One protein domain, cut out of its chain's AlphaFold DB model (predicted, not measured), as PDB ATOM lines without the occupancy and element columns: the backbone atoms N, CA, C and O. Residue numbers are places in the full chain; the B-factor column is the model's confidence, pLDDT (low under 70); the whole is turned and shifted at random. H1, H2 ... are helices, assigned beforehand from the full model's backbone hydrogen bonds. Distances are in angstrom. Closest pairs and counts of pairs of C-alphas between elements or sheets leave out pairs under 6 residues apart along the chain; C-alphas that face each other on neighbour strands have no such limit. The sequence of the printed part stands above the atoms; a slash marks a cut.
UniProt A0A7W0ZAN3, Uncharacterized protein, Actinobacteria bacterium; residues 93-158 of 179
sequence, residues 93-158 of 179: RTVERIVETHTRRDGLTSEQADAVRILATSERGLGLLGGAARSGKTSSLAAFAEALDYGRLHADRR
ATOM      1  N   ARG A  93     -13.438  18.244 -13.859       90.00
ATOM      2  CA  ARG A  93     -14.838  18.496 -14.244       90.00
ATOM      3  C   ARG A  93     -14.972  19.322 -15.526       90.00
ATOM      4  O   ARG A  93     -15.872  19.085 -16.325       90.00
ATOM      5  N   THR A  94     -14.127  20.336 -15.699       91.44
ATOM      6  CA  THR A  94     -14.116  21.149 -16.919       91.44
ATOM      7  C   THR A  94     -13.631  20.329 -18.104       91.44
ATOM      8  O   THR A  94     -14.251  20.399 -19.162       91.44
ATOM      9  N   VAL A  95     -12.564  19.553 -17.909       93.12
ATOM     10  CA  VAL A  95     -12.006  18.679 -18.943       93.12
ATOM     11  C   VAL A  95     -13.051  17.671 -19.417       93.12
ATOM     12  O   VAL A  95     -13.281  17.586 -20.617       93.12
ATOM     13  N   GLU A  96     -13.767  17.004 -18.506       94.88
ATOM     14  CA  GLU A  96     -14.834  16.062 -18.885       94.88
ATOM     15  C   GLU A  96     -15.931  16.723 -19.718       94.88
ATOM     16  O   GLU A  96     -16.323  16.187 -20.749       94.88
ATOM     17  N   ARG A  97     -16.387  17.927 -19.350       94.44
ATOM     18  CA  ARG A  97     -17.405  18.642 -20.137       94.44
ATOM     19  C   ARG A  97     -16.934  18.937 -21.566       94.44
ATOM     20  O   ARG A  97     -17.724  18.847 -22.507       94.44
ATOM     21  N   ILE A  98     -15.671  19.330 -21.727       94.31
ATOM     22  CA  ILE A  98     -15.083  19.631 -23.040       94.31
ATOM     23  C   ILE A  98     -14.961  18.343 -23.852       94.31
ATOM     24  O   ILE A  98     -15.442  18.280 -24.981       94.31
ATOM     25  N   VAL A  99     -14.418  17.285 -23.246       95.38
ATOM     26  CA  VAL A  99     -14.328  15.957 -23.859       95.38
ATOM     27  C   VAL A  99     -15.705  15.466 -24.308       95.38
ATOM     28  O   VAL A  99     -15.862  15.128 -25.473       95.38
ATOM     29  N   GLU A 100     -16.728  15.503 -23.450       95.62
ATOM     30  CA  GLU A 100     -18.101  15.112 -23.804       95.62
ATOM     31  C   GLU A 100     -18.656  15.913 -24.990       95.62
ATOM     32  O   GLU A 100     -19.324  15.354 -25.864       95.62
ATOM     33  N   THR A 101     -18.373  17.217 -25.035       94.81
ATOM     34  CA  THR A 101     -18.809  18.099 -26.125       94.81
ATOM     35  C   THR A 101     -18.168  17.681 -27.447       94.81
ATOM     36  O   THR A 101     -18.880  17.483 -28.434       94.81
ATOM     37  N   HIS A 102     -16.850  17.466 -27.466       93.56
ATOM     38  CA  HIS A 102     -16.131  17.017 -28.659       93.56
ATOM     39  C   HIS A 102     -16.459  15.572 -29.050       93.56
ATOM     40  O   HIS A 102     -16.543  15.265 -30.236       93.56
ATOM     41  N   THR A 103     -16.731  14.682 -28.095       94.31
ATOM     42  CA  THR A 103     -17.212  13.325 -28.392       94.31
ATOM     43  C   THR A 103     -18.531  13.366 -29.159       94.31
ATOM     44  O   THR A 103     -18.693  12.643 -30.136       94.31
ATOM     45  N   ARG A 104     -19.468  14.240 -28.769       93.31
ATOM     46  CA  ARG A 104     -20.766  14.370 -29.454       93.31
ATOM     47  C   ARG A 104     -20.674  15.104 -30.788       93.31
ATOM     48  O   ARG A 104     -21.380  14.741 -31.722       93.31
ATOM     49  N   ARG A 105     -19.858  16.159 -30.857       91.62
ATOM     50  CA  ARG A 105     -19.748  17.036 -32.029       91.62
ATOM     51  C   ARG A 105     -18.848  16.449 -33.115       91.62
ATOM     52  O   ARG A 105     -19.219  16.472 -34.283       91.62
ATOM     53  N   ASP A 106     -17.686  15.942 -32.714       89.44
ATOM     54  CA  ASP A 106     -16.585  15.580 -33.611       89.44
ATOM     55  C   ASP A 106     -16.290  14.069 -33.608       89.44
ATOM     56  O   ASP A 106     -15.466  13.602 -34.394       89.44
ATOM     57  N   GLY A 107     -16.955  13.295 -32.742       90.94
ATOM     58  CA  GLY A 107     -16.810  11.841 -32.690       90.94
ATOM     59  C   GLY A 107     -15.477  11.373 -32.105       90.94
ATOM     60  O   GLY A 107     -14.903  10.415 -32.620       90.94
ATOM     61  N   LEU A 108     -14.969  12.042 -31.058       91.44
ATOM     62  CA  LEU A 108     -13.746  11.598 -30.381       91.44
ATOM     63  C   LEU A 108     -13.853  10.137 -29.930       91.44
ATOM     64  O   LEU A 108     -14.819   9.733 -29.278       91.44
ATOM     65  N   THR A 109     -12.820   9.358 -30.238       92.31
ATOM     66  CA  THR A 109     -12.679   7.998 -29.713       92.31
ATOM     67  C   THR A 109     -12.333   8.033 -28.222       92.31
ATOM     68  O   THR A 109     -11.893   9.054 -27.689       92.31
ATOM     69  N   SER A 110     -12.493   6.899 -27.534       91.00
ATOM     70  CA  SER A 110     -12.085   6.769 -26.127       91.00
ATOM     71  C   SER A 110     -10.601   7.087 -25.923       91.00
ATOM     72  O   SER A 110     -10.262   7.849 -25.029       91.00
ATOM     73  N   GLU A 111      -9.731   6.595 -26.808       90.56
ATOM     74  CA  GLU A 111      -8.286   6.852 -26.759       90.56
ATOM     75  C   GLU A 111      -7.957   8.346 -26.917       90.56
ATOM     76  O   GLU A 111      -7.146   8.905 -26.180       90.56
ATOM     77  N   GLN A 112      -8.629   9.024 -27.849       91.94
ATOM     78  CA  GLN A 112      -8.462  10.460 -28.064       91.94
ATOM     79  C   GLN A 112      -8.943  11.280 -26.864       91.94
ATOM     80  O   GLN A 112      -8.298  12.264 -26.502       91.94
ATOM     81  N   ALA A 113     -10.062  10.881 -26.260       93.81
ATOM     82  CA  ALA A 113     -10.596  11.491 -25.051       93.81
ATOM     83  C   ALA A 113      -9.639  11.313 -23.861       93.81
ATOM     84  O   ALA A 113      -9.357  12.276 -23.150       93.81
ATOM     85  N   ASP A 114      -9.080  10.117 -23.683       92.69
ATOM     86  CA  ASP A 114      -8.106   9.830 -22.626       92.69
ATOM     87  C   ASP A 114      -6.823  10.643 -22.800       92.69
ATOM     88  O   ASP A 114      -6.318  11.220 -21.834       92.69
ATOM     89  N   ALA A 115      -6.339  10.788 -24.035       91.25
ATOM     90  CA  ALA A 115      -5.194  11.641 -24.322       91.25
ATOM     91  C   ALA A 115      -5.455  13.107 -23.937       91.25
ATOM     92  O   ALA A 115      -4.605  13.741 -23.310       91.25
ATOM     93  N   VAL A 116      -6.644  13.642 -24.243       92.62
ATOM     94  CA  VAL A 116      -7.038  15.003 -23.836       92.62
ATOM     95  C   VAL A 116      -7.082  15.126 -22.314       92.62
ATOM     96  O   VAL A 116      -6.559  16.101 -21.780       92.62
ATOM     97  N   ARG A 117      -7.644  14.137 -21.604       92.69
ATOM     98  CA  ARG A 117      -7.693  14.132 -20.133       92.69
ATOM     99  C   ARG A 117      -6.307  14.193 -19.514       92.69
ATOM    100  O   ARG A 117      -6.056  15.050 -18.666       92.69
ATOM    101  N   ILE A 118      -5.410  13.316 -19.961       90.88
ATOM    102  CA  ILE A 118      -4.030  13.247 -19.473       90.88
ATOM    103  C   ILE A 118      -3.323  14.577 -19.723       90.88
ATOM    104  O   ILE A 118      -2.732  15.140 -18.805       90.88
ATOM    105  N   LEU A 119      -3.415  15.115 -20.940       90.50
ATOM    106  CA  LEU A 119      -2.722  16.351 -21.293       90.50
ATOM    107  C   LEU A 119      -3.291  17.569 -20.549       90.50
ATOM    108  O   LEU A 119      -2.519  18.385 -20.059       90.50
ATOM    109  N   ALA A 120      -4.618  17.695 -20.433       90.19
ATOM    110  CA  ALA A 120      -5.280  18.862 -19.834       90.19
ATOM    111  C   ALA A 120      -5.192  18.928 -18.302       90.19
ATOM    112  O   ALA A 120      -5.326  20.009 -17.722       90.19
ATOM    113  N   THR A 121      -4.998  17.783 -17.645       88.62
ATOM    114  CA  THR A 121      -4.873  17.695 -16.181       88.62
ATOM    115  C   THR A 121      -3.427  17.567 -15.708       88.62
ATOM    116  O   THR A 121      -3.153  17.772 -14.527       88.62
ATOM    117  N   SER A 122      -2.495  17.260 -16.614       86.62
ATOM    118  CA  SER A 122      -1.068  17.207 -16.318       86.62
ATOM    119  C   SER A 122      -0.534  18.592 -15.959       86.62
ATOM    120  O   SER A 122      -0.756  19.571 -16.664       86.62
ATOM    121  N   GLU A 123       0.258  18.653 -14.893       86.19
ATOM    122  CA  GLU A 123       1.023  19.850 -14.551       86.19
ATOM    123  C   GLU A 123       2.345  19.920 -15.322       86.19
ATOM    124  O   GLU A 123       3.094  20.871 -15.159       86.19
ATOM    125  N   ARG A 124       2.676  18.942 -16.172       86.25
ATOM    126  CA  ARG A 124       3.945  18.948 -16.911       86.25
ATOM    127  C   ARG A 124       3.993  20.070 -17.944       86.25
ATOM    128  O   ARG A 124       3.045  20.264 -18.699       86.25
ATOM    129  N   GLY A 125       5.141  20.740 -18.046       84.19
ATOM    130  CA  GLY A 125       5.383  21.742 -19.089       84.19
ATOM    131  C   GLY A 125       5.568  21.178 -20.497       84.19
ATOM    132  O   GLY A 125       5.623  21.942 -21.450       84.19
ATOM    133  N   LEU A 126       5.658  19.857 -20.664       86.31
ATOM    134  CA  LEU A 126       5.751  19.204 -21.968       86.31
ATOM    135  C   LEU A 126       4.896  17.935 -21.978       86.31
ATOM    136  O   LEU A 126       4.972  17.117 -21.059       86.31
ATOM    137  N   GLY A 127       4.103  17.764 -23.036       87.75
ATOM    138  CA  GLY A 127       3.267  16.590 -23.267       87.75
ATOM    139  C   GLY A 127       3.392  16.109 -24.709       87.75
ATOM    140  O   GLY A 127       3.550  16.914 -25.626       87.75
ATOM    141  N   LEU A 128       3.334  14.792 -24.906       87.00
ATOM    142  CA  LEU A 128       3.439  14.160 -26.218       87.00
ATOM    143  C   LEU A 128       2.117  13.487 -26.576       87.00
ATOM    144  O   LEU A 128       1.593  12.688 -25.804       87.00
ATOM    145  N   LEU A 129       1.608  13.790 -27.771       87.81
ATOM    146  CA  LEU A 129       0.449  13.127 -28.359       87.81
ATOM    147  C   LEU A 129       0.910  12.258 -29.534       87.81
ATOM    148  O   LEU A 129       1.170  12.754 -30.634       87.81
ATOM    149  N   GLY A 130       1.033  10.957 -29.282       85.06
ATOM    150  CA  GLY A 130       1.354   9.956 -30.297       85.06
ATOM    151  C   GLY A 130       0.124   9.516 -31.093       85.06
ATOM    152  O   GLY A 130      -1.006   9.645 -30.637       85.06
ATOM    153  N   GLY A 131       0.341   8.999 -32.303       79.50
ATOM    154  CA  GLY A 131      -0.721   8.404 -33.116       79.50
ATOM    155  C   GLY A 131      -0.315   8.230 -34.576       79.50
ATOM    156  O   GLY A 131       0.474   9.025 -35.104       79.50
ATOM    157  N   ALA A 132      -0.857   7.204 -35.234       77.62
ATOM    158  CA  ALA A 132      -0.649   6.960 -36.660       77.62
ATOM    159  C   ALA A 132      -1.126   8.147 -37.525       77.62
ATOM    160  O   ALA A 132      -1.891   9.015 -37.091       77.62
ATOM    161  N   ALA A 133      -0.682   8.211 -38.782       70.38
ATOM    162  CA  ALA A 133      -1.229   9.192 -39.718       70.38
ATOM    163  C   ALA A 133      -2.756   9.017 -39.826       70.38
ATOM    164  O   ALA A 133      -3.252   7.896 -39.919       70.38
ATOM    165  N   ARG A 134      -3.504  10.129 -39.808       73.50
ATOM    166  CA  ARG A 134      -4.981  10.140 -39.815       73.50
ATOM    167  C   ARG A 134      -5.642   9.505 -38.572       73.50
ATOM    168  O   ARG A 134      -6.846   9.299 -38.585       73.50
ATOM    169  N   SER A 135      -4.922   9.301 -37.462       77.19
ATOM    170  CA  SER A 135      -5.508   8.818 -36.193       77.19
ATOM    171  C   SER A 135      -6.345   9.866 -35.434       77.19
ATOM    172  O   SER A 135      -6.716   9.646 -34.286       77.19
ATOM    173  N   GLY A 136      -6.604  11.033 -36.036       74.94
ATOM    174  CA  GLY A 136      -7.377  12.120 -35.425       74.94
ATOM    175  C   GLY A 136      -6.632  12.956 -34.377       74.94
ATOM    176  O   GLY A 136      -7.273  13.608 -33.558       74.94
ATOM    177  N   LYS A 137      -5.290  13.019 -34.439       85.38
ATOM    178  CA  LYS A 137      -4.459  13.913 -33.598       85.38
ATOM    179  C   LYS A 137      -4.953  15.365 -33.595       85.38
ATOM    180  O   LYS A 137      -4.945  16.006 -32.552       85.38
ATOM    181  N   THR A 138      -5.423  15.869 -34.739       85.56
ATOM    182  CA  THR A 138      -5.980  17.226 -34.855       85.56
ATOM    183  C   THR A 138      -7.254  17.405 -34.028       85.56
ATOM    184  O   THR A 138      -7.417  18.449 -33.405       85.56
ATOM    185  N   SER A 139      -8.125  16.393 -33.966       86.88
ATOM    186  CA  SER A 139      -9.359  16.442 -33.173       86.88
ATOM    187  C   SER A 139      -9.054  16.451 -31.673       86.88
ATOM    188  O   SER A 139      -9.569  17.298 -30.947       86.88
ATOM    189  N   SER A 140      -8.146  15.582 -31.211       88.25
ATOM    190  CA  SER A 140      -7.656  15.609 -29.824       88.25
ATOM    191  C   SER A 140      -6.977  16.933 -29.481       88.25
ATOM    192  O   SER A 140      -7.211  17.491 -28.413       88.25
ATOM    193  N   LEU A 141      -6.155  17.465 -30.389       89.94
ATOM    194  CA  LEU A 141      -5.460  18.730 -30.171       89.94
ATOM    195  C   LEU A 141      -6.436  19.908 -30.071       89.94
ATOM    196  O   LEU A 141      -6.217  20.790 -29.250       89.94
ATOM    197  N   ALA A 142      -7.518  19.909 -30.856       90.38
ATOM    198  CA  ALA A 142      -8.557  20.931 -30.773       90.38
ATOM    199  C   ALA A 142      -9.263  20.918 -29.408       90.38
ATOM    200  O   ALA A 142      -9.363  21.961 -28.765       90.38
ATOM    201  N   ALA A 143      -9.665  19.737 -28.924       91.75
ATOM    202  CA  ALA A 143     -10.284  19.592 -27.605       91.75
ATOM    203  C   ALA A 143      -9.335  19.983 -26.462       91.75
ATOM    204  O   ALA A 143      -9.729  20.640 -25.499       91.75
ATOM    205  N   PHE A 144      -8.056  19.619 -26.582       91.62
ATOM    206  CA  PHE A 144      -7.029  20.034 -25.633       91.62
ATOM    207  C   PHE A 144      -6.797  21.555 -25.649       91.62
ATOM    208  O   PHE A 144      -6.706  22.167 -24.585       91.62
ATOM    209  N   ALA A 145      -6.749  22.180 -26.829       90.31
ATOM    210  CA  ALA A 145      -6.608  23.628 -26.960       90.31
ATOM    211  C   ALA A 145      -7.785  24.370 -26.306       90.31
ATOM    212  O   ALA A 145      -7.555  25.297 -25.531       90.31
ATOM    213  N   GLU A 146      -9.022  23.909 -26.520       91.06
ATOM    214  CA  GLU A 146     -10.205  24.475 -25.860       91.06
ATOM    215  C   GLU A 146     -10.115  24.359 -24.328       91.06
ATOM    216  O   GLU A 146     -10.419  25.316 -23.609       91.06
ATOM    217  N   ALA A 147      -9.635  23.223 -23.808       88.75
ATOM    218  CA  ALA A 147      -9.412  23.056 -22.373       88.75
ATOM    219  C   ALA A 147      -8.398  24.067 -21.822       88.75
ATOM    220  O   ALA A 147      -8.658  24.694 -20.787       88.75
ATOM    221  N   LEU A 148      -7.278  24.276 -22.519       85.06
ATOM    222  CA  LEU A 148      -6.271  25.256 -22.116       85.06
ATOM    223  C   LEU A 148      -6.799  26.690 -22.164       85.06
ATOM    224  O   LEU A 148      -6.554  27.452 -21.225       85.06
ATOM    225  N   ASP A 149      -7.530  27.062 -23.212       88.06
ATOM    226  CA  ASP A 149      -8.125  28.393 -23.333       88.06
ATOM    227  C   ASP A 149      -9.145  28.641 -22.222       88.06
ATOM    228  O   ASP A 149      -9.144  29.705 -21.593       88.06
ATOM    229  N   TYR A 150      -9.948  27.630 -21.880       85.38
ATOM    230  CA  TYR A 150     -10.842  27.705 -20.732       85.38
ATOM    231  C   TYR A 150     -10.066  27.926 -19.427       85.38
ATOM    232  O   TYR A 150     -10.443  28.790 -18.630       85.38
ATOM    233  N   GLY A 151      -8.980  27.178 -19.213       79.69
ATOM    234  CA  GLY A 151      -8.098  27.338 -18.057       79.69
ATOM    235  C   GLY A 151      -7.518  28.749 -17.956       79.69
ATOM    236  O   GLY A 151      -7.589  29.360 -16.893       79.69
ATOM    237  N   ARG A 152      -7.026  29.304 -19.072       78.25
ATOM    238  CA  ARG A 152      -6.467  30.667 -19.147       78.25
ATOM    239  C   ARG A 152      -7.496  31.731 -18.773       78.25
ATOM    240  O   ARG A 152      -7.267  32.497 -17.842       78.25
ATOM    241  N   LEU A 153      -8.660  31.718 -19.425       77.06
ATOM    242  CA  LEU A 153      -9.720  32.713 -19.213       77.06
ATOM    243  C   LEU A 153     -10.278  32.724 -17.779       77.06
ATOM    244  O   LEU A 153     -10.827  33.731 -17.329       77.06
ATOM    245  N   HIS A 154     -10.181  31.602 -17.062       70.94
ATOM    246  CA  HIS A 154     -10.710  31.470 -15.702       70.94
ATOM    247  C   HIS A 154      -9.629  31.538 -14.615       70.94
ATOM    248  O   HIS A 154      -9.971  31.819 -13.464       70.94
ATOM    249  N   ALA A 155      -8.350  31.350 -14.958       64.75
ATOM    250  CA  ALA A 155      -7.218  31.629 -14.075       64.75
ATOM    251  C   ALA A 155      -7.046  33.141 -13.853       64.75
ATOM    252  O   ALA A 155      -6.936  33.571 -12.706       64.75
ATOM    253  N   ASP A 156      -7.162  33.952 -14.912       55.84
ATOM    254  CA  ASP A 156      -7.057  35.420 -14.826       55.84
ATOM    255  C   ASP A 156      -8.126  36.040 -13.910       55.84
ATOM    256  O   ASP A 156      -7.888  37.046 -13.245       55.84
ATOM    257  N   ARG A 157      -9.296  35.400 -13.781       50.91
ATOM    258  CA  ARG A 157     -10.363  35.843 -12.864       50.91
ATOM    259  C   ARG A 157     -10.107  35.504 -11.395       50.91
ATOM    260  O   ARG A 157     -10.711  36.129 -10.528       50.91
ATOM    261  N   ARG A 158      -9.247  34.524 -11.099       47.09
ATOM    262  CA  ARG A 158      -8.843  34.183  -9.722       47.09
ATOM    263  C   ARG A 158      -7.577  34.928  -9.272       47.09
ATOM    264  O   ARG A 158      -7.276  34.903  -8.087       47.09
TER     265      ARG A 158
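What this domain is: This is residues 93 to 158 of the 179 residues of an uncharacterized protein of Actinobacteria bacterium (UniProt A0A7W0ZAN3). The domain is a small bundle of three helices side by side, their centres making a triangle: H1 and H2 form a helical hairpin, and the longer H3 packs on both. A long link, residues 122 to 136, makes a wide loop at the edge of the bundle from the last residue of H2 back to the first of H3, and residues 152 to 158, the last part of H3 and a short tail, stick out. The printed part has 66 residues with three named helices, in the order H1, H2, H3, and no named strand; its class is all helix. It is compact, with a radius of gyration of the C-alphas of 11.8 A, and the C-alphas span 39 by 27 by 15 A along their three main axes.

How they stand to each other: H1, residues 93 to 106, and H2, residues 110 to 121, touch, and their closest C-alphas, those of Val 99 and Ala 113, are 5.9 A apart. These two run opposite ways at a shallow tilt of 34 degrees, only just short of steep, and form a helical hairpin. H3, residues 137 to 155, touches H2, with the C-alphas of Val 116 and Phe 144 closest at 5.3 A. H2 and H3 run the same way at a shallow tilt of 30 degrees. H3 touches H1 with residues 139 to 147 alone, and the closest C-alphas of this pair, those of Val 95 and Ala 147, are 6.1 A apart. H1 and H3 run opposite ways at a tilt of 36 degrees, only just steep. In H1, H2 and H3 every O i to N i+4 pair of the backbone is within hydrogen-bond range.

Where its parts are: H1 has 14 residues and begins with C-alpha 93 at (-14.838, 18.496, -14.244); it is 19.7 A from first to last C-alpha. H2 has 12 residues and is 16.4 A long in the same measure, from C-alpha 110 at (-12.085, 6.769, -26.127) to C-alpha 121. H3 has 19 residues and is 26.5 A long, and its last C-alpha, 155, is at (-7.218, 31.629, -14.075).

The domain as a whole: The two C-alphas farthest apart, those of Ala 133 and Arg 158, are 39.8 A from each other. The printed part runs from 93 to 158 and has no cut. The link from H1 to H2 is tight, with 3 residues, and the link from H2 to H3 is long, with 15 residues, whose C-alphas lie 10 to 19 A from the mean of all C-alphas. Residues 152 to 158, of which 152 to 155 belong to H3, stand free. The mean pLDDT of the printed part of this predicted model is 85.9, and residues 155 to 158 are under 70.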